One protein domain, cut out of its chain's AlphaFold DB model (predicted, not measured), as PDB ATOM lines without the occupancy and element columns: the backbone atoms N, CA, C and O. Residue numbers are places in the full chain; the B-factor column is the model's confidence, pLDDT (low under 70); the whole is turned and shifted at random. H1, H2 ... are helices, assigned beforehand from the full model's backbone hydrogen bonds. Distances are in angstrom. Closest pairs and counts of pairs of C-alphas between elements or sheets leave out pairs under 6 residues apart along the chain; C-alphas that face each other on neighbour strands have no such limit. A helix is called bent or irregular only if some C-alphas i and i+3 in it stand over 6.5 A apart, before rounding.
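AT A GLANCE: This is residues 19 to 158 and 328 to 379 of the 382 residues of an uncharacterized protein of Cryptosporidium muris (strain RN66) (UniProt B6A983). H1, H2, H4b and H5 make a long up-and-down bundle, each running against the one before, with H6 across H4b and H3 and H4a at one end. Named helices run H1 to H6, with no named strand. The loose, all-helix whole has 192 printed residues, radius of gyration of the C-alphas 20.5 A, spans 70 by 35 by 28 A.

IN THESE COORDINATES: H1, residues 19 to 53, 50.4 A long, begins at (-91.118, 45.031, -27.668). H2 is residues 72 to 106, H3 111 to 115. H4, 119 to 155, one helix by its hydrogen bonds, is bent, C-alphas 129 and 132 lying 6.7 A apart: arms H4a, to 129, and H4b, from 132. H5 is 328 to 353; H6, 370 to 377, ends at (-88.274, 23.844, -31.479).

HOW THE PARTS SIT: Hairpin H1 and H2 touch, closest C-alphas Gly 28 and Ser 100, 4.2 A. In H3 0 of 1 O i to N i+4 pairs, but 2 of 2 i+3, are within hydrogen-bond range; H6 has 3 of 4.

THE WHOLE: Residues 159 to 327 are cut out, gap 12.4 A; pLDDT is under 70 at 355 to 369.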
ATOM      1  N   ASN A  19     -90.864  46.392 -27.200       79.00
ATOM      2  CA  ASN A  19     -91.118  45.031 -27.668       79.00
ATOM      3  C   ASN A  19     -90.120  44.036 -27.067       79.00
ATOM      4  O   ASN A  19     -90.535  43.017 -26.515       79.00
ATOM      5  N   ARG A  20     -88.821  44.365 -27.054       76.00
ATOM      6  CA  ARG A  20     -87.790  43.526 -26.423       76.00
ATOM      7  C   ARG A  20     -88.065  43.293 -24.935       76.00
ATOM      8  O   ARG A  20     -87.971  42.156 -24.461       76.00
ATOM      9  N   ARG A  21     -88.429  44.346 -24.195       80.62
ATOM     10  CA  ARG A  21     -88.768  44.252 -22.765       80.62
ATOM     11  C   ARG A  21     -89.997  43.372 -22.548       80.62
ATOM     12  O   ARG A  21     -89.978  42.494 -21.688       80.62
ATOM     13  N   ARG A  22     -91.033  43.543 -23.375       82.81
ATOM     14  CA  ARG A  22     -92.264  42.742 -23.331       82.81
ATOM     15  C   ARG A  22     -91.999  41.263 -23.606       82.81
ATOM     16  O   ARG A  22     -92.511  40.416 -22.876       82.81
ATOM     17  N   TYR A  23     -91.187  40.939 -24.612       84.00
ATOM     18  CA  TYR A  23     -90.833  39.556 -24.941       84.00
ATOM     19  C   TYR A  23     -89.989  38.907 -23.843       84.00
ATOM     20  O   TYR A  23     -90.275  37.787 -23.428       84.00
ATOM     21  N   SER A  24     -89.000  39.631 -23.313       83.75
ATOM     22  CA  SER A  24     -88.179  39.169 -22.181       83.75
ATOM     23  C   SER A  24     -89.028  38.906 -20.937       83.75
ATOM     24  O   SER A  24     -88.858  37.880 -20.288       83.75
ATOM     25  N   TYR A  25     -90.003  39.775 -20.649       86.00
ATOM     26  CA  TYR A  25     -90.919  39.603 -19.523       86.00
ATOM     27  C   TYR A  25     -91.835  38.384 -19.685       86.00
ATOM     28  O   TYR A  25     -92.009  37.618 -18.740       86.00
ATOM     29  N   ARG A  26     -92.402  38.171 -20.882       88.44
ATOM     30  CA  ARG A  26     -93.254  37.004 -21.176       88.44
ATOM     31  C   ARG A  26     -92.487  35.687 -21.055       88.44
ATOM     32  O   ARG A  26     -92.986  34.755 -20.431       88.44
ATOM     33  N   MET A  27     -91.265  35.627 -21.584       87.75
ATOM     34  CA  MET A  27     -90.402  34.450 -21.436       87.75
ATOM     35  C   MET A  27     -89.943  34.253 -19.988       87.75
ATOM     36  O   MET A  27     -89.981  33.136 -19.479       87.75
ATOM     37  N   GLY A  28     -89.570  35.329 -19.290       89.94
ATOM     38  CA  GLY A  28     -89.229  35.275 -17.866       89.94
ATOM     39  C   GLY A  28     -90.387  34.739 -17.020       89.94
ATOM     40  O   GLY A  28     -90.172  33.897 -16.147       89.94
ATOM     41  N   TRP A  29     -91.616  35.154 -17.342       92.81
ATOM     42  CA  TRP A  29     -92.842  34.661 -16.714       92.81
ATOM     43  C   TRP A  29     -93.086  33.183 -17.006       92.81
ATOM     44  O   TRP A  29     -93.382  32.429 -16.080       92.81
ATOM     45  N   TYR A  30     -92.902  32.752 -18.256       93.62
ATOM     46  CA  TYR A  30     -92.996  31.341 -18.622       93.62
ATOM     47  C   TYR A  30     -92.053  30.480 -17.782       93.62
ATOM     48  O   TYR A  30     -92.504  29.536 -17.142       93.62
ATOM     49  N   PHE A  31     -90.764  30.823 -17.720       93.94
ATOM     50  CA  PHE A  31     -89.791  30.029 -16.968       93.94
ATOM     51  C   PHE A  31     -90.035  30.069 -15.453       93.94
ATOM     52  O   PHE A  31     -89.823  29.064 -14.776       93.94
ATOM     53  N   ALA A  32     -90.556  31.178 -14.914       95.31
ATOM     54  CA  ALA A  32     -91.006  31.225 -13.521       95.31
ATOM     55  C   ALA A  32     -92.156  30.236 -13.270       95.31
ATOM     56  O   ALA A  32     -92.132  29.483 -12.297       95.31
ATOM     57  N   ARG A  33     -93.154  30.202 -14.163       95.25
ATOM     58  CA  ARG A  33     -94.272  29.252 -14.079       95.25
ATOM     59  C   ARG A  33     -93.811  27.814 -14.268       95.25
ATOM     60  O   ARG A  33     -94.229  26.959 -13.494       95.25
ATOM     61  N   LEU A  34     -92.915  27.566 -15.220       94.88
ATOM     62  CA  LEU A  34     -92.318  26.256 -15.452       94.88
ATOM     63  C   LEU A  34     -91.611  25.750 -14.192       94.88
ATOM     64  O   LEU A  34     -91.839  24.619 -13.794       94.88
ATOM     65  N   CYS A  35     -90.841  26.607 -13.514       96.12
ATOM     66  CA  CYS A  35     -90.212  26.269 -12.239       96.12
ATOM     67  C   CYS A  35     -91.242  25.870 -11.172       96.12
ATOM     68  O   CYS A  35     -91.080  24.830 -10.539       96.12
ATOM     69  N   ILE A  36     -92.298  26.668 -10.972       95.50
ATOM     70  CA  ILE A  36     -93.340  26.375  -9.971       95.50
ATOM     71  C   ILE A  36     -94.009  25.029 -10.272       95.50
ATOM     72  O   ILE A  36     -94.150  24.192  -9.385       95.50
ATOM     73  N   VAL A  37     -94.382  24.802 -11.532       95.00
ATOM     74  CA  VAL A  37     -95.011  23.554 -11.975       95.00
ATOM     75  C   VAL A  37     -94.064  22.366 -11.786       95.00
ATOM     76  O   VAL A  37     -94.475  21.343 -11.241       95.00
ATOM     77  N   SER A  38     -92.788  22.500 -12.158       95.06
ATOM     78  CA  SER A  38     -91.782  21.458 -11.939       95.06
ATOM     79  C   SER A  38     -91.604  21.136 -10.453       95.06
ATOM     80  O   SER A  38     -91.524  19.962 -10.114       95.06
ATOM     81  N   VAL A  39     -91.624  22.128  -9.553       95.75
ATOM     82  CA  VAL A  39     -91.574  21.898  -8.095       95.75
ATOM     83  C   VAL A  39     -92.765  21.070  -7.609       95.75
ATOM     84  O   VAL A  39     -92.578  20.145  -6.822       95.75
ATOM     85  N   VAL A  40     -93.973  21.334  -8.109       93.81
ATOM     86  CA  VAL A  40     -95.156  20.524  -7.767       93.81
ATOM     87  C   VAL A  40     -94.993  19.079  -8.244       93.81
ATOM     88  O   VAL A  40     -95.253  18.152  -7.479       93.81
ATOM     89  N   VAL A  41     -94.510  18.866  -9.474       93.62
ATOM     90  CA  VAL A  41     -94.251  17.514 -10.005       93.62
ATOM     91  C   VAL A  41     -93.195  16.786  -9.173       93.62
ATOM     92  O   VAL A  41     -93.371  15.606  -8.869       93.62
ATOM     93  N   ILE A  42     -92.132  17.481  -8.757       94.56
ATOM     94  CA  ILE A  42     -91.091  16.937  -7.875       94.56
ATOM     95  C   ILE A  42     -91.705  16.471  -6.553       94.56
ATOM     96  O   ILE A  42     -91.518  15.316  -6.179       94.56
ATOM     97  N   LEU A  43     -92.479  17.328  -5.877       94.06
ATOM     98  CA  LEU A  43     -93.124  16.996  -4.603       94.06
ATOM     99  C   LEU A  43     -94.040  15.775  -4.730       94.06
ATOM    100  O   LEU A  43     -93.922  14.840  -3.942       94.06
ATOM    101  N   LEU A  44     -94.904  15.744  -5.747       91.12
ATOM    102  CA  LEU A  44     -95.794  14.607  -5.991       91.12
ATOM    103  C   LEU A  44     -95.011  13.320  -6.274       91.12
ATOM    104  O   LEU A  44     -95.346  12.267  -5.735       91.12
ATOM    105  N   SER A  45     -93.944  13.403  -7.069       92.44
ATOM    106  CA  SER A  45     -93.110  12.244  -7.408       92.44
ATOM    107  C   SER A  45     -92.370  11.710  -6.179       92.44
ATOM    108  O   SER A  45     -92.321  10.502  -5.971       92.44
ATOM    109  N   PHE A  46     -91.865  12.591  -5.309       91.56
ATOM    110  CA  PHE A  46     -91.246  12.194  -4.043       91.56
ATOM    111  C   PHE A  46     -92.240  11.572  -3.066       91.56
ATOM    112  O   PHE A  46     -91.910  10.561  -2.449       91.56
ATOM    113  N   ILE A  47     -93.448  12.132  -2.939       90.81
ATOM    114  CA  ILE A  47     -94.503  11.554  -2.095       90.81
ATOM    115  C   ILE A  47     -94.828  10.140  -2.577       90.81
ATOM    116  O   ILE A  47     -94.830   9.207  -1.779       90.81
ATOM    117  N   LEU A  48     -95.041   9.957  -3.881       89.31
ATOM    118  CA  LEU A  48     -95.342   8.649  -4.459       89.31
ATOM    119  C   LEU A  48     -94.199   7.655  -4.282       89.31
ATOM    120  O   LEU A  48     -94.435   6.524  -3.861       89.31
ATOM    121  N   PHE A  49     -92.964   8.088  -4.535       89.75
ATOM    122  CA  PHE A  49     -91.787   7.261  -4.308       89.75
ATOM    123  C   PHE A  49     -91.679   6.839  -2.839       89.75
ATOM    124  O   PHE A  49     -91.461   5.664  -2.552       89.75
ATOM    125  N   PHE A  50     -91.885   7.765  -1.901       87.69
ATOM    126  CA  PHE A  50     -91.837   7.466  -0.474       87.69
ATOM    127  C   PHE A  50     -92.958   6.513  -0.053       87.69
ATOM    128  O   PHE A  50     -92.689   5.555   0.663       87.69
ATOM    129  N   LEU A  51     -94.192   6.719  -0.526       86.19
ATOM    130  CA  LEU A  51     -95.314   5.810  -0.267       86.19
ATOM    131  C   LEU A  51     -95.042   4.405  -0.814       86.19
ATOM    132  O   LEU A  51     -95.324   3.422  -0.133       86.19
ATOM    133  N   GLN A  52     -94.441   4.306  -2.002       83.00
ATOM    134  CA  GLN A  52     -94.062   3.030  -2.605       83.00
ATOM    135  C   GLN A  52     -92.950   2.332  -1.818       83.00
ATOM    136  O   GLN A  52     -92.971   1.112  -1.665       83.00
ATOM    137  N   ARG A  53     -91.983   3.099  -1.304       80.12
ATOM    138  CA  ARG A  53     -90.862   2.576  -0.517       80.12
ATOM    139  C   ARG A  53     -91.163   2.401   0.963       80.12
ATOM    140  O   ARG A  53     -90.309   1.855   1.653       80.12
ATOM    141  N   ASN A  54     -92.297   2.872   1.474       73.94
ATOM    142  CA  ASN A  54     -92.593   2.789   2.897       73.94
ATOM    143  C   ASN A  54     -92.900   1.336   3.289       73.94
ATOM    144  O   ASN A  54     -93.878   0.746   2.832       73.94
ATOM    145  N   ILE A  55     -92.045   0.774   4.147       64.75
ATOM    146  CA  ILE A  55     -91.975  -0.664   4.466       64.75
ATOM    147  C   ILE A  55     -92.658  -0.996   5.803       64.75
ATOM    148  O   ILE A  55     -92.591  -2.123   6.285       64.75
ATOM    149  N   GLY A  56     -93.291  -0.016   6.453       60.97
ATOM    150  CA  GLY A  56     -93.885  -0.222   7.771       60.97
ATOM    151  C   GLY A  56     -94.957  -1.314   7.758       60.97
ATOM    152  O   GLY A  56     -95.936  -1.210   7.017       60.97
ATOM    153  N   CYS A  57     -94.793  -2.330   8.609       60.12
ATOM    154  CA  CYS A  57     -95.870  -3.246   8.963       60.12
ATOM    155  C   CYS A  57     -96.533  -2.784  10.261       60.12
ATOM    156  O   CYS A  57     -95.861  -2.554  11.267       60.12
ATOM    157  N   LYS A  58     -97.861  -2.669  10.254       58.91
ATOM    158  CA  LYS A  58     -98.675  -2.546  11.469       58.91
ATOM    159  C   LYS A  58     -99.580  -3.773  11.549       58.91
ATOM    160  O   LYS A  58    -100.590  -3.847  10.854       58.91
ATOM    161  N   GLY A  59     -99.189  -4.752  12.367       61.62
ATOM    162  CA  GLY A  59     -99.864  -6.051  12.433       61.62
ATOM    163  C   GLY A  59     -99.688  -6.848  11.135       61.62
ATOM    164  O   GLY A  59     -98.571  -6.993  10.651       61.62
ATOM    165  N   THR A  60    -100.788  -7.326  10.550       54.00
ATOM    166  CA  THR A  60    -100.805  -8.083   9.279       54.00
ATOM    167  C   THR A  60    -100.697  -7.201   8.033       54.00
ATOM    168  O   THR A  60    -100.561  -7.698   6.917       54.00
ATOM    169  N   LYS A  61    -100.759  -5.878   8.204       60.69
ATOM    170  CA  LYS A  61    -100.760  -4.896   7.121       60.69
ATOM    171  C   LYS A  61     -99.350  -4.376   6.884       60.69
ATOM    172  O   LYS A  61     -98.850  -3.578   7.676       60.69
ATOM    173  N   CYS A  62     -98.729  -4.818   5.794       62.94
ATOM    174  CA  CYS A  62     -97.377  -4.422   5.403       62.94
ATOM    175  C   CYS A  62     -97.384  -3.524   4.160       62.94
ATOM    176  O   CYS A  62     -97.871  -3.943   3.110       62.94
ATOM    177  N   GLY A  63     -96.796  -2.330   4.280       69.12
ATOM    178  CA  GLY A  63     -96.671  -1.354   3.191       69.12
ATOM    179  C   GLY A  63     -97.925  -0.503   2.959       69.12
ATOM    180  O   GLY A  63     -98.988  -0.783   3.503       69.12
ATOM    181  N   TYR A  64     -97.798   0.566   2.166       75.44
ATOM    182  CA  TYR A  64     -98.937   1.424   1.794       75.44
ATOM    183  C   TYR A  64     -99.766   0.817   0.654       75.44
ATOM    184  O   TYR A  64    -100.992   0.831   0.702       75.44
ATOM    185  N   PHE A  65     -99.085   0.247  -0.343       80.56
ATOM    186  CA  PHE A  65     -99.706  -0.504  -1.429       80.56
ATOM    187  C   PHE A  65     -99.742  -1.984  -1.051       80.56
ATOM    188  O   PHE A  65     -98.699  -2.630  -0.930       80.56
ATOM    189  N   MET A  66    -100.933  -2.513  -0.811       71.44
ATOM    190  CA  MET A  66    -101.130  -3.863  -0.306       71.44
ATOM    191  C   MET A  66    -101.579  -4.825  -1.394       71.44
ATOM    192  O   MET A  66    -101.146  -5.975  -1.359       71.44
ATOM    193  N   THR A  67    -102.405  -4.379  -2.342       78.19
ATOM    194  CA  THR A  67    -103.219  -5.288  -3.167       78.19
ATOM    195  C   THR A  67    -102.590  -5.682  -4.496       78.19
ATOM    196  O   THR A  67    -103.132  -6.544  -5.185       78.19
ATOM    197  N   PHE A  68    -101.462  -5.085  -4.883       83.38
ATOM    198  CA  PHE A  68    -100.867  -5.318  -6.197       83.38
ATOM    199  C   PHE A  68    -100.255  -6.714  -6.364       83.38
ATOM    200  O   PHE A  68     -99.459  -7.166  -5.540       83.38
ATOM    201  N   ALA A  69    -100.589  -7.357  -7.486       84.69
ATOM    202  CA  ALA A  69    -100.074  -8.657  -7.901       84.69
ATOM    203  C   ALA A  69     -99.122  -8.483  -9.095       84.69
ATOM    204  O   ALA A  69     -99.542  -8.507 -10.254       84.69
ATOM    205  N   CYS A  70     -97.834  -8.260  -8.818       86.06
ATOM    206  CA  CYS A  70     -96.846  -7.905  -9.840       86.06
ATOM    207  C   CYS A  70     -95.488  -8.540  -9.620       86.06
ATOM    208  O   CYS A  70     -95.050  -8.755  -8.494       86.06
ATOM    209  N   SER A  71     -94.751  -8.701 -10.719       86.25
ATOM    210  CA  SER A  71     -93.333  -9.038 -10.632       86.25
ATOM    211  C   SER A  71     -92.507  -7.873 -10.047       86.25
ATOM    212  O   SER A  71     -92.818  -6.702 -10.303       86.25
ATOM    213  N   PRO A  72     -91.399  -8.155  -9.336       85.81
ATOM    214  CA  PRO A  72     -90.512  -7.121  -8.795       85.81
ATOM    215  C   PRO A  72     -89.959  -6.178  -9.869       85.81
ATOM    216  O   PRO A  72     -89.796  -4.981  -9.635       85.81
ATOM    217  N   TRP A  73     -89.702  -6.706 -11.069       86.12
ATOM    218  CA  TRP A  73     -89.188  -5.939 -12.203       86.12
ATOM    219  C   TRP A  73     -90.170  -4.853 -12.660       86.12
ATOM    220  O   TRP A  73     -89.774  -3.703 -12.834       86.12
ATOM    221  N   GLN A  74     -91.463  -5.178 -12.754       87.81
ATOM    222  CA  GLN A  74     -92.507  -4.209 -13.111       87.81
ATOM    223  C   GLN A  74     -92.598  -3.073 -12.088       87.81
ATOM    224  O   GLN A  74     -92.634  -1.901 -12.456       87.81
ATOM    225  N   VAL A  75     -92.568  -3.407 -10.795       87.38
ATOM    226  CA  VAL A  75     -92.609  -2.403  -9.721       87.38
ATOM    227  C   VAL A  75     -91.359  -1.518  -9.740       87.38
ATOM    228  O   VAL A  75     -91.445  -0.309  -9.517       87.38
ATOM    229  N   THR A  76     -90.203  -2.100 -10.068       87.94
ATOM    230  CA  THR A  76     -88.936  -1.371 -10.206       87.94
ATOM    231  C   THR A  76     -88.965  -0.397 -11.381       87.94
ATOM    232  O   THR A  76     -88.475   0.717 -11.237       87.94
ATOM    233  N   ILE A  77     -89.585  -0.761 -12.510       87.69
ATOM    234  CA  ILE A  77     -89.773   0.147 -13.656       87.69
ATOM    235  C   ILE A  77     -90.658   1.340 -13.294       87.69
ATOM    236  O   ILE A  77     -90.345   2.476 -13.654       87.69
ATOM    237  N   ILE A  78     -91.753   1.102 -12.568       88.19
ATOM    238  CA  ILE A  78     -92.624   2.185 -12.092       88.19
ATOM    239  C   ILE A  78     -91.817   3.112 -11.175       88.19
ATOM    240  O   ILE A  78     -91.784   4.325 -11.383       88.19
ATOM    241  N   SER A  79     -91.088   2.537 -10.214       88.88
ATOM    242  CA  SER A  79     -90.263   3.307  -9.282       88.88
ATOM    243  C   SER A  79     -89.167   4.105  -9.993       88.88
ATOM    244  O   SER A  79     -88.945   5.263  -9.645       88.88
ATOM    245  N   SER A  80     -88.471   3.513 -10.965       90.00
ATOM    246  CA  SER A  80     -87.393   4.187 -11.690       90.00
ATOM    247  C   SER A  80     -87.928   5.324 -12.553       90.00
ATOM    248  O   SER A  80     -87.306   6.381 -12.606       90.00
ATOM    249  N   SER A  81     -89.114   5.158 -13.145       90.19
ATOM    250  CA  SER A  81     -89.793   6.202 -13.918       90.19
ATOM    251  C   SER A  81     -90.183   7.398 -13.044       90.19
ATOM    252  O   SER A  81     -89.975   8.543 -13.448       90.19
ATOM    253  N   ILE A  82     -90.680   7.153 -11.824       91.38
ATOM    254  CA  ILE A  82     -91.011   8.211 -10.856       91.38
ATOM    255  C   ILE A  82     -89.755   8.999 -10.457       91.38
ATOM    256  O   ILE A  82     -89.762  10.233 -10.479       91.38
ATOM    257  N   ILE A  83     -88.658   8.302 -10.139       93.00
ATOM    258  CA  ILE A  83     -87.381   8.940  -9.775       93.00
ATOM    259  C   ILE A  83     -86.805   9.721 -10.960       93.00
ATOM    260  O   ILE A  83     -86.356  10.852 -10.782       93.00
ATOM    261  N   ALA A  84     -86.819   9.138 -12.162       93.31
ATOM    262  CA  ALA A  84     -86.302   9.770 -13.371       93.31
ATOM    263  C   ALA A  84     -87.072  11.052 -13.712       93.31
ATOM    264  O   ALA A  84     -86.462  12.073 -14.023       93.31
ATOM    265  N   LEU A  85     -88.405  11.037 -13.597       93.69
ATOM    266  CA  LEU A  85     -89.203  12.243 -13.797       93.69
ATOM    267  C   LEU A  85     -88.857  13.314 -12.751       93.69
ATOM    268  O   LEU A  85     -88.601  14.463 -13.106       93.69
ATOM    269  N   GLY A  86     -88.792  12.934 -11.471       94.31
ATOM    270  CA  GLY A  86     -88.435  13.844 -10.383       94.31
ATOM    271  C   GLY A  86     -87.048  14.475 -10.551       94.31
ATOM    272  O   GLY A  86     -86.888  15.682 -10.350       94.31
ATOM    273  N   SER A  87     -86.046  13.699 -10.971       94.75
ATOM    274  CA  SER A  87     -84.677  14.192 -11.169       94.75
ATOM    275  C   SER A  87     -84.571  15.143 -12.363       94.75
ATOM    276  O   SER A  87     -83.995  16.226 -12.232       94.75
ATOM    277  N   ILE A  88     -85.196  14.812 -13.497       95.75
ATOM    278  CA  ILE A  88     -85.214  15.681 -14.681       95.75
ATOM    279  C   ILE A  88     -85.969  16.980 -14.381       95.75
ATOM    280  O   ILE A  88     -85.473  18.066 -14.692       95.75
ATOM    281  N   CYS A  89     -87.123  16.903 -13.707       95.56
ATOM    282  CA  CYS A  89     -87.858  18.093 -13.281       95.56
ATOM    283  C   CYS A  89     -87.055  18.960 -12.301       95.56
ATOM    284  O   CYS A  89     -87.193  20.180 -12.340       95.56
ATOM    285  N   SER A  90     -86.190  18.372 -11.466       96.62
ATOM    286  CA  SER A  90     -85.321  19.122 -10.545       96.62
ATOM    287  C   SER A  90     -84.287  19.964 -11.293       96.62
ATOM    288  O   SER A  90     -84.139  21.156 -11.014       96.62
ATOM    289  N   ILE A  91     -83.629  19.376 -12.298       96.12
ATOM    290  CA  ILE A  91     -82.696  20.097 -13.178       96.12
ATOM    291  C   ILE A  91     -83.441  21.211 -13.922       96.12
ATOM    292  O   ILE A  91     -83.006  22.365 -13.929       96.12
ATOM    293  N   GLN A  92     -84.603  20.890 -14.494       95.81
ATOM    294  CA  GLN A  92     -85.433  21.855 -15.208       95.81
ATOM    295  C   GLN A  92     -85.887  23.012 -14.311       95.81
ATOM    296  O   GLN A  92     -85.839  24.160 -14.751       95.81
ATOM    297  N   ALA A  93     -86.294  22.748 -13.069       96.94
ATOM    298  CA  ALA A  93     -86.723  23.775 -12.124       96.94
ATOM    299  C   ALA A  93     -85.580  24.744 -11.793       96.94
ATOM    300  O   ALA A  93     -85.750  25.957 -11.929       96.94
ATOM    301  N   ALA A  94     -84.401  24.218 -11.441       96.56
ATOM    302  CA  ALA A  94     -83.231  25.029 -11.110       96.56
ATOM    303  C   ALA A  94     -82.818  25.930 -12.285       96.56
ATOM    304  O   ALA A  94     -82.653  27.142 -12.130       96.56
ATOM    305  N   LEU A  95     -82.726  25.355 -13.485       95.12
ATOM    306  CA  LEU A  95     -82.357  26.085 -14.694       95.12
ATOM    307  C   LEU A  95     -83.413  27.113 -15.112       95.12
ATOM    308  O   LEU A  95     -83.067  28.228 -15.502       95.12
ATOM    309  N   SER A  96     -84.699  26.774 -14.989       95.12
ATOM    310  CA  SER A  96     -85.799  27.693 -15.302       95.12
ATOM    311  C   SER A  96     -85.840  28.869 -14.329       95.12
ATOM    312  O   SER A  96     -86.079  30.001 -14.744       95.12
ATOM    313  N   TRP A  97     -85.555  28.638 -13.046       96.06
ATOM    314  CA  TRP A  97     -85.455  29.707 -12.057       96.06
ATOM    315  C   TRP A  97     -84.319  30.681 -12.387       96.06
ATOM    316  O   TRP A  97     -84.553  31.891 -12.458       96.06
ATOM    317  N   VAL A  98     -83.115  30.162 -12.667       93.25
ATOM    318  CA  VAL A  98     -81.965  30.987 -13.071       93.25
ATOM    319  C   VAL A  98     -82.299  31.785 -14.330       93.25
ATOM    320  O   VAL A  98     -82.140  33.005 -14.350       93.25
ATOM    321  N   LEU A  99     -82.825  31.125 -15.364       90.69
ATOM    322  CA  LEU A  99     -83.155  31.773 -16.631       90.69
ATOM    323  C   LEU A  99     -84.243  32.842 -16.477       90.69
ATOM    324  O   LEU A  99     -84.138  33.910 -17.075       90.69
ATOM    325  N   SER A 100     -85.254  32.597 -15.642       92.69
ATOM    326  CA  SER A 100     -86.292  33.583 -15.330       92.69
ATOM    327  C   SER A 100     -85.697  34.848 -14.703       92.69
ATOM    328  O   SER A 100     -85.973  35.958 -15.164       92.69
ATOM    329  N   ARG A 101     -84.812  34.700 -13.706       91.12
ATOM    330  CA  ARG A 101     -84.130  35.833 -13.057       91.12
ATOM    331  C   ARG A 101     -83.234  36.596 -14.021       91.12
ATOM    332  O   ARG A 101     -83.273  37.825 -14.041       91.12
ATOM    333  N   LEU A 102     -82.480  35.875 -14.846       87.19
ATOM    334  CA  LEU A 102     -81.655  36.465 -15.893       87.19
ATOM    335  C   LEU A 102     -82.513  37.287 -16.864       87.19
ATOM    336  O   LEU A 102     -82.230  38.463 -17.067       87.19
ATOM    337  N   LEU A 103     -83.602  36.729 -17.396       85.69
ATOM    338  CA  LEU A 103     -84.482  37.429 -18.337       85.69
ATOM    339  C   LEU A 103     -85.129  38.681 -17.733       85.69
ATOM    340  O   LEU A 103     -85.213  39.701 -18.415       85.69
ATOM    341  N   TYR A 104     -85.549  38.639 -16.465       85.69
ATOM    342  CA  TYR A 104     -86.098  39.818 -15.791       85.69
ATOM    343  C   TYR A 104     -85.054  40.908 -15.553       85.69
ATOM    344  O   TYR A 104     -85.350  42.083 -15.764       85.69
ATOM    345  N   ASN A 105     -83.832  40.529 -15.179       82.19
ATOM    346  CA  ASN A 105     -82.744  41.483 -14.999       82.19
ATOM    347  C   ASN A 105     -82.318  42.086 -16.349       82.19
ATOM    348  O   ASN A 105     -82.223  43.305 -16.466       82.19
ATOM    349  N   PHE A 106     -82.155  41.272 -17.402       75.88
ATOM    350  CA  PHE A 106     -81.755  41.735 -18.741       75.88
ATOM    351  C   PHE A 106     -82.819  42.532 -19.485       75.88
ATOM    352  O   PHE A 106     -82.480  43.256 -20.420       75.88
ATOM    353  N   ALA A 107     -84.089  42.436 -19.088       74.94
ATOM    354  CA  ALA A 107     -85.169  43.170 -19.738       74.94
ATOM    355  C   ALA A 107     -84.969  44.700 -19.692       74.94
ATOM    356  O   ALA A 107     -85.542  45.407 -20.520       74.94
ATOM    357  N   ASN A 108     -84.163  45.203 -18.749       72.06
ATOM    358  CA  ASN A 108     -83.947  46.634 -18.526       72.06
ATOM    359  C   ASN A 108     -82.617  47.172 -19.088       72.06
ATOM    360  O   ASN A 108     -82.440  48.386 -19.105       72.06
ATOM    361  N   TYR A 109     -81.707  46.310 -19.555       70.69
ATOM    362  CA  TYR A 109     -80.342  46.704 -19.930       70.69
ATOM    363  C   TYR A 109     -80.024  46.420 -21.403       70.69
ATOM    364  O   TYR A 109     -80.480  45.431 -22.001       70.69
ATOM    365  N   ARG A 110     -79.198  47.277 -22.014       66.88
ATOM    366  CA  ARG A 110     -78.696  47.053 -23.374       66.88
ATOM    367  C   ARG A 110     -77.489  46.119 -23.334       66.88
ATOM    368  O   ARG A 110     -76.756  46.067 -22.358       66.88
ATOM    369  N   THR A 111     -77.267  45.375 -24.416       65.50
ATOM    370  CA  THR A 111     -76.110  44.469 -24.557       65.50
ATOM    371  C   THR A 111     -74.775  45.208 -24.449       65.50
ATOM    372  O   THR A 111     -73.813  44.659 -23.924       65.50
ATOM    373  N   THR A 112     -74.740  46.471 -24.879       66.88
ATOM    374  CA  THR A 112     -73.597  47.384 -24.744       66.88
ATOM    375  C   THR A 112     -73.204  47.628 -23.292       66.88
ATOM    376  O   THR A 112     -72.018  47.702 -22.991       66.88
ATOM    377  N   ASP A 113     -74.182  47.674 -22.387       68.00
ATOM    378  CA  ASP A 113     -73.952  47.949 -20.966       68.00
ATOM    379  C   ASP A 113     -73.240  46.763 -20.294       68.00
ATOM    380  O   ASP A 113     -72.524  46.926 -19.310       68.00
ATOM    381  N   PHE A 114     -73.365  45.562 -20.876       66.25
ATOM    382  CA  PHE A 114     -72.690  44.362 -20.394       66.25
ATOM    383  C   PHE A 114     -71.267  44.198 -20.922       66.25
ATOM    384  O   PHE A 114     -70.494  43.463 -20.318       66.25
ATOM    385  N   MET A 115     -70.875  44.885 -21.999       67.06
ATOM    386  CA  MET A 115     -69.501  44.788 -22.516       67.06
ATOM    387  C   MET A 115     -68.467  45.321 -21.512       67.06
ATOM    388  O   MET A 115     -67.333  44.844 -21.489       67.06
ATOM    389  N   ALA A 116     -68.876  46.224 -20.615       72.00
ATOM    390  CA  ALA A 116     -68.041  46.742 -19.533       72.00
ATOM    391  C   ALA A 116     -67.694  45.696 -18.449       72.00
ATOM    392  O   ALA A 116     -66.749  45.892 -17.691       72.00
ATOM    393  N   LEU A 117     -68.417  44.569 -18.376       70.69
ATOM    394  CA  LEU A 117     -68.213  43.519 -17.363       70.69
ATOM    395  C   LEU A 117     -67.092  42.520 -17.714       70.69
ATOM    396  O   LEU A 117     -66.802  41.612 -16.927       70.69
ATOM    397  N   GLY A 118     -66.459  42.645 -18.886       79.69
ATOM    398  CA  GLY A 118     -65.323  41.814 -19.294       79.69
ATOM    399  C   GLY A 118     -65.632  40.309 -19.261       79.69
ATOM    400  O   GLY A 118     -66.551  39.837 -19.929       79.69
ATOM    401  N   LYS A 119     -64.880  39.538 -18.461       79.62
ATOM    402  CA  LYS A 119     -65.026  38.068 -18.338       79.62
ATOM    403  C   LYS A 119     -66.399  37.623 -17.815       79.62
ATOM    404  O   LYS A 119     -66.842  36.520 -18.119       79.62
ATOM    405  N   TRP A 120     -67.095  38.460 -17.049       76.19
ATOM    406  CA  TRP A 120     -68.431  38.120 -16.556       76.19
ATOM    407  C   TRP A 120     -69.479  38.183 -17.665       76.19
ATOM    408  O   TRP A 120     -70.410  37.383 -17.667       76.19
ATOM    409  N   ALA A 121     -69.294  39.063 -18.651       74.88
ATOM    410  CA  ALA A 121     -70.183  39.166 -19.804       74.88
ATOM    411  C   ALA A 121     -70.161  37.889 -20.659       74.88
ATOM    412  O   ALA A 121     -71.208  37.444 -21.131       74.88
ATOM    413  N   SER A 122     -68.986  37.266 -20.821       74.31
ATOM    414  CA  SER A 122     -68.855  36.021 -21.587       74.31
ATOM    415  C   SER A 122     -69.498  34.832 -20.872       74.31
ATOM    416  O   SER A 122     -70.210  34.060 -21.513       74.31
ATOM    417  N   LEU A 123     -69.334  34.719 -19.548       79.12
ATOM    418  CA  LEU A 123     -70.001  33.689 -18.743       79.12
ATOM    419  C   LEU A 123     -71.529  33.830 -18.808       79.12
ATOM    420  O   LEU A 123     -72.251  32.864 -19.039       79.12
ATOM    421  N   LEU A 124     -72.022  35.054 -18.642       78.38
ATOM    422  CA  LEU A 124     -73.444  35.380 -18.666       78.38
ATOM    423  C   LEU A 124     -74.068  35.108 -20.042       78.38
ATOM    424  O   LEU A 124     -75.147  34.521 -20.133       78.38
ATOM    425  N   GLY A 125     -73.352  35.467 -21.112       74.19
ATOM    426  CA  GLY A 125     -73.727  35.142 -22.486       74.19
ATOM    427  C   GLY A 125     -73.768  33.634 -22.740       74.19
ATOM    428  O   GLY A 125     -74.715  33.145 -23.355       74.19
ATOM    429  N   ALA A 126     -72.805  32.874 -22.206       77.81
ATOM    430  CA  ALA A 126     -72.812  31.415 -22.290       77.81
ATOM    431  C   ALA A 126     -74.020  30.801 -21.561       77.81
ATOM    432  O   ALA A 126     -74.680  29.920 -22.111       77.81
ATOM    433  N   LEU A 127     -74.374  31.293 -20.368       81.31
ATOM    434  CA  LEU A 127     -75.540  30.815 -19.615       81.31
ATOM    435  C   LEU A 127     -76.853  31.077 -20.362       81.31
ATOM    436  O   LEU A 127     -77.633  30.151 -20.576       81.31
ATOM    437  N   VAL A 128     -77.084  32.312 -20.819       78.69
ATOM    438  CA  VAL A 128     -78.300  32.668 -21.578       78.69
ATOM    439  C   VAL A 128     -78.397  31.871 -22.883       78.69
ATOM    440  O   VAL A 128     -79.496  31.518 -23.316       78.69
ATOM    441  N   LYS A 129     -77.251  31.528 -23.484       79.50
ATOM    442  CA  LYS A 129     -77.187  30.705 -24.691       79.50
ATOM    443  C   LYS A 129     -77.495  29.234 -24.424       79.50
ATOM    444  O   LYS A 129     -78.315  28.671 -25.138       79.50
ATOM    445  N   HIS A 130     -76.852  28.603 -23.440       83.88
ATOM    446  CA  HIS A 130     -76.884  27.146 -23.263       83.88
ATOM    447  C   HIS A 130     -78.008  26.646 -22.352       83.88
ATOM    448  O   HIS A 130     -78.563  25.581 -22.623       83.88
ATOM    449  N   ILE A 131     -78.398  27.403 -21.319       89.38
ATOM    450  CA  ILE A 131     -79.452  26.985 -20.378       89.38
ATOM    451  C   ILE A 131     -80.760  26.611 -21.100       89.38
ATOM    452  O   ILE A 131     -81.313  25.551 -20.798       89.38
ATOM    453  N   PRO A 132     -81.256  27.391 -22.082       87.69
ATOM    454  CA  PRO A 132     -82.494  27.046 -22.775       87.69
ATOM    455  C   PRO A 132     -82.427  25.715 -23.531       87.69
ATOM    456  O   PRO A 132     -83.428  25.011 -23.582       87.69
ATOM    457  N   PHE A 133     -81.262  25.330 -24.067       86.56
ATOM    458  CA  PHE A 133     -81.087  24.026 -24.722       86.56
ATOM    459  C   PHE A 133     -81.147  22.875 -23.726       86.56
ATOM    460  O   PHE A 133     -81.721  21.834 -24.031       86.56
ATOM    461  N   VAL A 134     -80.588  23.061 -22.530       90.56
ATOM    462  CA  VAL A 134     -80.677  22.045 -21.479       90.56
ATOM    463  C   VAL A 134     -82.127  21.900 -21.008       90.56
ATOM    464  O   VAL A 134     -82.615  20.781 -20.898       90.56
ATOM    465  N   ILE A 135     -82.857  23.009 -20.831       92.69
ATOM    466  CA  ILE A 135     -84.295  22.973 -20.500       92.69
ATOM    467  C   ILE A 135     -85.101  22.274 -21.608       92.69
ATOM    468  O   ILE A 135     -85.975  21.457 -21.312       92.69
ATOM    469  N   ALA A 136     -84.795  22.550 -22.877       89.81
ATOM    470  CA  ALA A 136     -85.400  21.873 -24.022       89.81
ATOM    471  C   ALA A 136     -85.133  20.360 -24.000       89.81
ATOM    472  O   ALA A 136     -86.063  19.572 -24.163       89.81
ATOM    473  N   ALA A 137     -83.891  19.948 -23.735       90.81
ATOM    474  CA  ALA A 137     -83.528  18.540 -23.613       90.81
ATOM    475  C   ALA A 137     -84.297  17.859 -22.467       90.81
ATOM    476  O   ALA A 137     -84.893  16.808 -22.686       90.81
ATOM    477  N   CYS A 138     -84.376  18.493 -21.289       94.50
ATOM    478  CA  CYS A 138     -85.192  18.007 -20.172       94.50
ATOM    479  C   CYS A 138     -86.665  17.847 -20.568       94.50
ATOM    480  O   CYS A 138     -87.268  16.818 -20.277       94.50
ATOM    481  N   THR A 139     -87.226  18.826 -21.279       92.81
ATOM    482  CA  THR A 139     -88.625  18.799 -21.735       92.81
ATOM    483  C   THR A 139     -88.877  17.616 -22.675       92.81
ATOM    484  O   THR A 139     -89.850  16.887 -22.500       92.81
ATOM    485  N   ILE A 140     -87.973  17.360 -23.626       92.62
ATOM    486  CA  ILE A 140     -88.061  16.199 -24.524       92.62
ATOM    487  C   ILE A 140     -87.962  14.890 -23.733       92.62
ATOM    488  O   ILE A 140     -88.769  13.986 -23.948       92.62
ATOM    489  N   SER A 141     -87.019  14.781 -22.794       94.00
ATOM    490  CA  SER A 141     -86.877  13.587 -21.952       94.00
ATOM    491  C   SER A 141     -88.123  13.320 -21.102       94.00
ATOM    492  O   SER A 141     -88.535  12.168 -20.985       94.00
ATOM    493  N   ILE A 142     -88.767  14.364 -20.566       94.69
ATOM    494  CA  ILE A 142     -90.063  14.244 -19.879       94.69
ATOM    495  C   ILE A 142     -91.120  13.690 -20.835       94.69
ATOM    496  O   ILE A 142     -91.812  12.740 -20.479       94.69
ATOM    497  N   GLY A 143     -91.210  14.222 -22.058       93.94
ATOM    498  CA  GLY A 143     -92.133  13.720 -23.077       93.94
ATOM    499  C   GLY A 143     -91.925  12.233 -23.385       93.94
ATOM    500  O   GLY A 143     -92.892  11.476 -23.441       93.94
ATOM    501  N   ILE A 144     -90.668  11.794 -23.503       93.69
ATOM    502  CA  ILE A 144     -90.312  10.381 -23.700       93.69
ATOM    503  C   ILE A 144     -90.802   9.526 -22.521       93.69
ATOM    504  O   ILE A 144     -91.456   8.507 -22.741       93.69
ATOM    505  N   ILE A 145     -90.550   9.950 -21.277       92.88
ATOM    506  CA  ILE A 145     -91.022   9.241 -20.074       92.88
ATOM    507  C   ILE A 145     -92.554   9.184 -20.038       92.88
ATOM    508  O   ILE A 145     -93.110   8.133 -19.729       92.88
ATOM    509  N   CYS A 146     -93.243  10.273 -20.389       93.06
ATOM    510  CA  CYS A 146     -94.703  10.301 -20.462       93.06
ATOM    511  C   CYS A 146     -95.240   9.302 -21.497       93.06
ATOM    512  O   CYS A 146     -96.143   8.532 -21.182       93.06
ATOM    513  N   ILE A 147     -94.656   9.256 -22.699       92.38
ATOM    514  CA  ILE A 147     -95.052   8.310 -23.754       92.38
ATOM    515  C   ILE A 147     -94.824   6.865 -23.299       92.38
ATOM    516  O   ILE A 147     -95.739   6.046 -23.392       92.38
ATOM    517  N   PHE A 148     -93.645   6.550 -22.758       90.62
ATOM    518  CA  PHE A 148     -93.371   5.211 -22.235       90.62
ATOM    519  C   PHE A 148     -94.319   4.844 -21.095       90.62
ATOM    520  O   PHE A 148     -94.863   3.745 -21.090       90.62
ATOM    521  N   GLY A 149     -94.579   5.760 -20.162       87.19
ATOM    522  CA  GLY A 149     -95.525   5.524 -19.078       87.19
ATOM    523  C   GLY A 149     -96.941   5.258 -19.588       87.19
ATOM    524  O   GLY A 149     -97.607   4.368 -19.066       87.19
ATOM    525  N   ILE A 150     -97.388   5.949 -20.642       88.44
ATOM    526  CA  ILE A 150     -98.674   5.660 -21.290       88.44
ATOM    527  C   ILE A 150     -98.673   4.251 -21.884       88.44
ATOM    528  O   ILE A 150     -99.580   3.470 -21.606       88.44
ATOM    529  N   ILE A 151     -97.644   3.887 -22.646       88.19
ATOM    530  CA  ILE A 151     -97.555   2.558 -23.264       88.19
ATOM    531  C   ILE A 151     -97.544   1.459 -22.190       88.19
ATOM    532  O   ILE A 151     -98.326   0.514 -22.260       88.19
ATOM    533  N   TYR A 152     -96.713   1.584 -21.156       84.44
ATOM    534  CA  TYR A 152     -96.557   0.537 -20.146       84.44
ATOM    535  C   TYR A 152     -97.725   0.459 -19.151       84.44
ATOM    536  O   TYR A 152     -98.156  -0.639 -18.800       84.44
ATOM    537  N   ILE A 153     -98.260   1.591 -18.689       82.00
ATOM    538  CA  ILE A 153     -99.317   1.601 -17.665       82.00
ATOM    539  C   ILE A 153    -100.701   1.477 -18.311       82.00
ATOM    540  O   ILE A 153    -101.525   0.701 -17.837       82.00
ATOM    541  N   LEU A 154    -100.979   2.211 -19.392       76.38
ATOM    542  CA  LEU A 154    -102.317   2.232 -19.998       76.38
ATOM    543  C   LEU A 154    -102.510   1.154 -21.069       76.38
ATOM    544  O   LEU A 154    -103.589   0.576 -21.122       76.38
ATOM    545  N   ALA A 155    -101.506   0.868 -21.906       76.38
ATOM    546  CA  ALA A 155    -101.670  -0.113 -22.988       76.38
ATOM    547  C   ALA A 155    -101.267  -1.536 -22.570       76.38
ATOM    548  O   ALA A 155    -101.991  -2.488 -22.845       76.38
ATOM    549  N   ALA A 156    -100.141  -1.693 -21.868       80.38
ATOM    550  CA  ALA A 156     -99.651  -3.005 -21.438       80.38
ATOM    551  C   ALA A 156    -100.257  -3.493 -20.109       80.38
ATOM    552  O   ALA A 156     -99.972  -4.615 -19.692       80.38
ATOM    553  N   ASN A 157    -101.085  -2.674 -19.443       81.62
ATOM    554  CA  ASN A 157    -101.779  -3.026 -18.199       81.62
ATOM    555  C   ASN A 157    -100.851  -3.603 -17.113       81.62
ATOM    556  O   ASN A 157    -101.212  -4.502 -16.345       81.62
ATOM    557  N   VAL A 158     -99.623  -3.080 -17.041       81.12
ATOM    558  CA  VAL A 158     -98.636  -3.518 -16.053       81.12
ATOM    559  C   VAL A 158     -99.203  -3.299 -14.659       81.12
ATOM    560  O   VAL A 158     -99.643  -2.202 -14.343       81.12
ATOM    561  N   VAL A 328    -102.926   4.397  -8.629       88.69
ATOM    562  CA  VAL A 328    -102.089   5.559  -8.319       88.69
ATOM    563  C   VAL A 328    -101.080   5.847  -9.434       88.69
ATOM    564  O   VAL A 328    -100.929   7.003  -9.828       88.69
ATOM    565  N   SER A 329    -100.442   4.820 -10.005       88.69
ATOM    566  CA  SER A 329     -99.500   4.993 -11.125       88.69
ATOM    567  C   SER A 329    -100.191   5.556 -12.370       88.69
ATOM    568  O   SER A 329     -99.641   6.424 -13.049       88.69
ATOM    569  N   ARG A 330    -101.427   5.119 -12.643       90.31
ATOM    570  CA  ARG A 330    -102.267   5.617 -13.739       90.31
ATOM    571  C   ARG A 330    -102.650   7.083 -13.538       90.31
ATOM    572  O   ARG A 330    -102.586   7.863 -14.487       90.31
ATOM    573  N   LEU A 331    -103.024   7.473 -12.320       90.31
ATOM    574  CA  LEU A 331    -103.306   8.875 -12.010       90.31
ATOM    575  C   LEU A 331    -102.048   9.736 -12.169       90.31
ATOM    576  O   LEU A 331    -102.101  10.788 -12.802       90.31
ATOM    577  N   TRP A 332    -100.911   9.273 -11.647       90.50
ATOM    578  CA  TRP A 332     -99.639   9.986 -11.746       90.50
ATOM    579  C   TRP A 332     -99.226  10.232 -13.198       90.50
ATOM    580  O   TRP A 332     -98.931  11.373 -13.555       90.50
ATOM    581  N   ILE A 333     -99.264   9.206 -14.058       91.12
ATOM    582  CA  ILE A 333     -98.876   9.369 -15.464       91.12
ATOM    583  C   ILE A 333     -99.848  10.276 -16.224       91.12
ATOM    584  O   ILE A 333     -99.413  11.080 -17.051       91.12
ATOM    585  N   ALA A 334    -101.148  10.209 -15.918       91.00
ATOM    586  CA  ALA A 334    -102.147  11.092 -16.512       91.00
ATOM    587  C   ALA A 334    -101.889  12.560 -16.137       91.00
ATOM    588  O   ALA A 334    -101.845  13.422 -17.015       91.00
ATOM    589  N   VAL A 335    -101.642  12.836 -14.852       90.94
ATOM    590  CA  VAL A 335    -101.318  14.182 -14.356       90.94
ATOM    591  C   VAL A 335    -100.002  14.687 -14.952       90.94
ATOM    592  O   VAL A 335     -99.954  15.812 -15.447       90.94
ATOM    593  N   ALA A 336     -98.950  13.863 -14.969       91.75
ATOM    594  CA  ALA A 336     -97.660  14.226 -15.554       91.75
ATOM    595  C   ALA A 336     -97.786  14.565 -17.048       91.75
ATOM    596  O   ALA A 336     -97.260  15.583 -17.501       91.75
ATOM    597  N   THR A 337     -98.549  13.765 -17.798       93.25
ATOM    598  CA  THR A 337     -98.801  13.991 -19.229       93.25
ATOM    599  C   THR A 337     -99.598  15.271 -19.462       93.25
ATOM    600  O   THR A 337     -99.243  16.066 -20.331       93.25
ATOM    601  N   PHE A 338    -100.648  15.514 -18.674       93.62
ATOM    602  CA  PHE A 338    -101.438  16.741 -18.771       93.62
ATOM    603  C   PHE A 338    -100.581  17.985 -18.512       93.62
ATOM    604  O   PHE A 338    -100.627  18.946 -19.282       93.62
ATOM    605  N   ILE A 339     -99.749  17.950 -17.468       92.75
ATOM    606  CA  ILE A 339     -98.814  19.030 -17.144       92.75
ATOM    607  C   ILE A 339     -97.812  19.245 -18.287       92.75
ATOM    608  O   ILE A 339     -97.585  20.386 -18.698       92.75
ATOM    609  N   PHE A 340     -97.232  18.171 -18.828       94.12
ATOM    610  CA  PHE A 340     -96.304  18.239 -19.955       94.12
ATOM    611  C   PHE A 340     -96.948  18.878 -21.196       94.12
ATOM    612  O   PHE A 340     -96.392  19.819 -21.765       94.12
ATOM    613  N   LEU A 341     -98.146  18.435 -21.585       94.75
ATOM    614  CA  LEU A 341     -98.868  18.995 -22.730       94.75
ATOM    615  C   LEU A 341     -99.241  20.462 -22.499       94.75
ATOM    616  O   LEU A 341     -98.997  21.300 -23.364       94.75
ATOM    617  N   SER A 342     -99.776  20.793 -21.323       93.75
ATOM    618  CA  SER A 342    -100.176  22.159 -20.977       93.75
ATOM    619  C   SER A 342     -98.989  23.126 -21.018       93.75
ATOM    620  O   SER A 342     -99.048  24.155 -21.692       93.75
ATOM    621  N   THR A 343     -97.875  22.777 -20.367       92.75
ATOM    622  CA  THR A 343     -96.659  23.607 -20.361       92.75
ATOM    623  C   THR A 343     -96.053  23.755 -21.756       92.75
ATOM    624  O   THR A 343     -95.663  24.861 -22.130       92.75
ATOM    625  N   THR A 344     -96.055  22.689 -22.560       92.62
ATOM    626  CA  THR A 344     -95.573  22.717 -23.950       92.62
ATOM    627  C   THR A 344     -96.442  23.605 -24.844       92.62
ATOM    628  O   THR A 344     -95.914  24.406 -25.613       92.62
ATOM    629  N   LEU A 345     -97.771  23.535 -24.722       93.50
ATOM    630  CA  LEU A 345     -98.684  24.403 -25.471       93.50
ATOM    631  C   LEU A 345     -98.502  25.876 -25.094       93.50
ATOM    632  O   LEU A 345     -98.421  26.731 -25.975       93.50
ATOM    633  N   VAL A 346     -98.374  26.175 -23.798       92.44
ATOM    634  CA  VAL A 346     -98.099  27.538 -23.318       92.44
ATOM    635  C   VAL A 346     -96.753  28.035 -23.843       92.44
ATOM    636  O   VAL A 346     -96.652  29.187 -24.265       92.44
ATOM    637  N   PHE A 347     -95.726  27.183 -23.871       91.38
ATOM    638  CA  PHE A 347     -94.431  27.530 -24.446       91.38
ATOM    639  C   PHE A 347     -94.535  27.883 -25.930       91.38
ATOM    640  O   PHE A 347     -94.070  28.948 -26.336       91.38
ATOM    641  N   ILE A 348     -95.173  27.020 -26.727       88.75
ATOM    642  CA  ILE A 348     -95.369  27.235 -28.165       88.75
ATOM    643  C   ILE A 348     -96.133  28.540 -28.396       88.75
ATOM    644  O   ILE A 348     -95.707  29.363 -29.205       88.75
ATOM    645  N   PHE A 349     -97.205  28.778 -27.637       90.88
ATOM    646  CA  PHE A 349     -97.961  30.026 -27.694       90.88
ATOM    647  C   PHE A 349     -97.059  31.240 -27.422       90.88
ATOM    648  O   PHE A 349     -96.984  32.162 -28.234       90.88
ATOM    649  N   ILE A 350     -96.313  31.243 -26.314       87.44
ATOM    650  CA  ILE A 350     -95.453  32.379 -25.958       87.44
ATOM    651  C   ILE A 350     -94.364  32.598 -27.007       87.44
ATOM    652  O   ILE A 350     -94.107  33.751 -27.360       87.44
ATOM    653  N   LYS A 351     -93.774  31.519 -27.529       85.50
ATOM    654  CA  LYS A 351     -92.757  31.553 -28.582       85.50
ATOM    655  C   LYS A 351     -93.285  32.175 -29.874       85.50
ATOM    656  O   LYS A 351     -92.612  33.024 -30.449       85.50
ATOM    657  N   VAL A 352     -94.490  31.804 -30.309       85.31
ATOM    658  CA  VAL A 352     -95.121  32.356 -31.521       85.31
ATOM    659  C   VAL A 352     -95.421  33.852 -31.362       85.31
ATOM    660  O   VAL A 352     -95.162  34.632 -32.273       85.31
ATOM    661  N   TYR A 353     -95.911  34.279 -30.194       83.56
ATOM    662  CA  TYR A 353     -96.305  35.675 -29.949       83.56
ATOM    663  C   TYR A 353     -95.194  36.573 -29.387       83.56
ATOM    664  O   TYR A 353     -95.431  37.759 -29.126       83.56
ATOM    665  N   SER A 354     -94.004  36.023 -29.145       79.25
ATOM    666  CA  SER A 354     -92.857  36.742 -28.581       79.25
ATOM    667  C   SER A 354     -91.563  36.318 -29.278       79.25
ATOM    668  O   SER A 354     -90.697  35.737 -28.621       79.25
ATOM    669  N   PRO A 355     -91.420  36.583 -30.593       69.44
ATOM    670  CA  PRO A 355     -90.196  36.263 -31.313       69.44
ATOM    671  C   PRO A 355     -89.034  37.003 -30.649       69.44
ATOM    672  O   PRO A 355     -88.963  38.234 -30.654       69.44
ATOM    673  N   GLN A 356     -88.159  36.244 -29.996       66.31
ATOM    674  CA  GLN A 356     -86.926  36.774 -29.452       66.31
ATOM    675  C   GLN A 356     -85.848  36.614 -30.510       66.31
ATOM    676  O   GLN A 356     -85.358  35.506 -30.735       66.31
ATOM    677  N   ASP A 357     -85.431  37.734 -31.097       56.91
ATOM    678  CA  ASP A 357     -84.104  37.807 -31.692       56.91
ATOM    679  C   ASP A 357     -83.119  37.442 -30.585       56.91
ATOM    680  O   ASP A 357     -83.127  38.045 -29.503       56.91
ATOM    681  N   SER A 358     -82.343  36.383 -30.811       51.66
ATOM    682  CA  SER A 358     -81.352  35.918 -29.847       51.66
ATOM    683  C   SER A 358     -80.548  37.115 -29.318       51.66
ATOM    684  O   SER A 358     -79.889  37.823 -30.076       51.66
ATOM    685  N   CYS A 359     -80.614  37.385 -28.004       46.88
ATOM    686  CA  CYS A 359     -79.833  38.477 -27.390       46.88
ATOM    687  C   CYS A 359     -78.319  38.293 -27.616       46.88
ATOM    688  O   CYS A 359     -77.548  39.239 -27.471       46.88
ATOM    689  N   PHE A 360     -77.920  37.078 -27.993       47.09
ATOM    690  CA  PHE A 360     -76.592  36.683 -28.421       47.09
ATOM    691  C   PHE A 360     -76.748  35.932 -29.743       47.09
ATOM    692  O   PHE A 360     -77.344  34.856 -29.757       47.09
ATOM    693  N   SER A 361     -76.253  36.513 -30.836       43.09
ATOM    694  CA  SER A 361     -76.427  35.985 -32.189       43.09
ATOM    695  C   SER A 361     -76.074  34.495 -32.284       43.09
ATOM    696  O   SER A 361     -74.969  34.055 -31.951       43.09
ATOM    697  N   PHE A 362     -77.022  33.700 -32.775       46.03
ATOM    698  CA  PHE A 362     -76.734  32.364 -33.275       46.03
ATOM    699  C   PHE A 362     -76.111  32.491 -34.667       46.03
ATOM    700  O   PHE A 362     -76.778  32.862 -35.629       46.03
ATOM    701  N   VAL A 363     -74.822  32.172 -34.796       43.84
ATOM    702  CA  VAL A 363     -74.237  31.915 -36.116       43.84
ATOM    703  C   VAL A 363     -74.734  30.538 -36.554       43.84
ATOM    704  O   VAL A 363     -74.100  29.532 -36.240       43.84
ATOM    705  N   ARG A 364     -75.891  30.498 -37.230       51.56
ATOM    706  CA  ARG A 364     -76.413  29.284 -37.871       51.56
ATOM    707  C   ARG A 364     -75.433  28.852 -38.954       51.56
ATOM    708  O   ARG A 364     -75.342  29.497 -39.999       51.56
ATOM    709  N   LYS A 365     -74.678  27.781 -38.714       53.78
ATOM    710  CA  LYS A 365     -73.878  27.157 -39.778       53.78
ATOM    711  C   LYS A 365     -74.761  26.168 -40.554       53.78
ATOM    712  O   LYS A 365     -75.569  25.474 -39.944       53.78
ATOM    713  N   PRO A 366     -74.602  26.048 -41.882       51.50
ATOM    714  CA  PRO A 366     -75.452  25.189 -42.716       51.50
ATOM    715  C   PRO A 366     -75.370  23.687 -42.373       51.50
ATOM    716  O   PRO A 366     -76.317  22.955 -42.647       51.50
ATOM    717  N   ASN A 367     -74.302  23.239 -41.699       56.81
ATOM    718  CA  ASN A 367     -74.084  21.841 -41.294       56.81
ATOM    719  C   ASN A 367     -74.490  21.536 -39.837       56.81
ATOM    720  O   ASN A 367     -73.905  20.661 -39.201       56.81
ATOM    721  N   GLU A 368     -75.444  22.266 -39.257       61.31
ATOM    722  CA  GLU A 368     -75.868  21.999 -37.879       61.31
ATOM    723  C   GLU A 368     -76.481  20.598 -37.701       61.31
ATOM    724  O   GLU A 368     -77.360  20.170 -38.456       61.31
ATOM    725  N   PHE A 369     -76.014  19.902 -36.657       69.00
ATOM    726  CA  PHE A 369     -76.487  18.585 -36.232       69.00
ATOM    727  C   PHE A 369     -78.016  18.554 -36.075       69.00
ATOM    728  O   PHE A 369     -78.606  19.460 -35.488       69.00
ATOM    729  N   ILE A 370     -78.654  17.466 -36.519       72.94
ATOM    730  CA  ILE A 370     -80.114  17.245 -36.428       72.94
ATOM    731  C   ILE A 370     -80.642  17.476 -34.998       72.94
ATOM    732  O   ILE A 370     -81.712  18.055 -34.823       72.94
ATOM    733  N   LEU A 371     -79.859  17.118 -33.974       66.00
ATOM    734  CA  LEU A 371     -80.175  17.359 -32.561       66.00
ATOM    735  C   LEU A 371     -80.466  18.844 -32.258       66.00
ATOM    736  O   LEU A 371     -81.417  19.152 -31.547       66.00
ATOM    737  N   LEU A 372     -79.685  19.772 -32.822       68.12
ATOM    738  CA  LEU A 372     -79.877  21.212 -32.620       68.12
ATOM    739  C   LEU A 372     -81.168  21.707 -33.275       68.12
ATOM    740  O   LEU A 372     -81.829  22.576 -32.711       68.12
ATOM    741  N   LYS A 373     -81.569  21.116 -34.410       70.19
ATOM    742  CA  LYS A 373     -82.850  21.419 -35.070       70.19
ATOM    743  C   LYS A 373     -84.052  20.943 -34.255       70.19
ATOM    744  O   LYS A 373     -85.073  21.614 -34.235       70.19
ATOM    745  N   VAL A 374     -83.941  19.802 -33.574       72.88
ATOM    746  CA  VAL A 374     -85.009  19.312 -32.687       72.88
ATOM    747  C   VAL A 374     -85.084  20.166 -31.420       72.88
ATOM    748  O   VAL A 374     -86.165  20.600 -31.027       72.88
ATOM    749  N   LEU A 375     -83.937  20.467 -30.804       75.06
ATOM    750  CA  LEU A 375     -83.884  21.310 -29.610       75.06
ATOM    751  C   LEU A 375     -84.366  22.735 -29.892       75.06
ATOM    752  O   LEU A 375     -85.034  23.314 -29.039       75.06
ATOM    753  N   SER A 376     -84.094  23.286 -31.080       68.75
ATOM    754  CA  SER A 376     -84.501  24.649 -31.433       68.75
ATOM    755  C   SER A 376     -86.015  24.846 -31.444       68.75
ATOM    756  O   SER A 376     -86.484  25.959 -31.217       68.75
ATOM    757  N   VAL A 377     -86.809  23.784 -31.626       76.06
ATOM    758  CA  VAL A 377     -88.274  23.844 -31.479       76.06
ATOM    759  C   VAL A 377     -88.661  24.193 -30.042       76.06
ATOM    760  O   VAL A 377     -89.563  25.006 -29.844       76.06
ATOM    761  N   PHE A 378     -87.920  23.679 -29.060       73.94
ATOM    762  CA  PHE A 378     -88.160  23.845 -27.625       73.94
ATOM    763  C   PHE A 378     -87.305  24.943 -26.967       73.94
ATOM    764  O   PHE A 378     -87.369  25.125 -25.752       73.94
ATOM    765  N   THR A 379     -86.529  25.713 -27.736       75.62
ATOM    766  CA  THR A 379     -85.830  26.908 -27.235       75.62
ATOM    767  C   THR A 379     -86.551  28.205 -27.635       75.62
ATOM    768  O   THR A 379     -87.278  28.227 -28.634       75.62
TER     769      THR A 379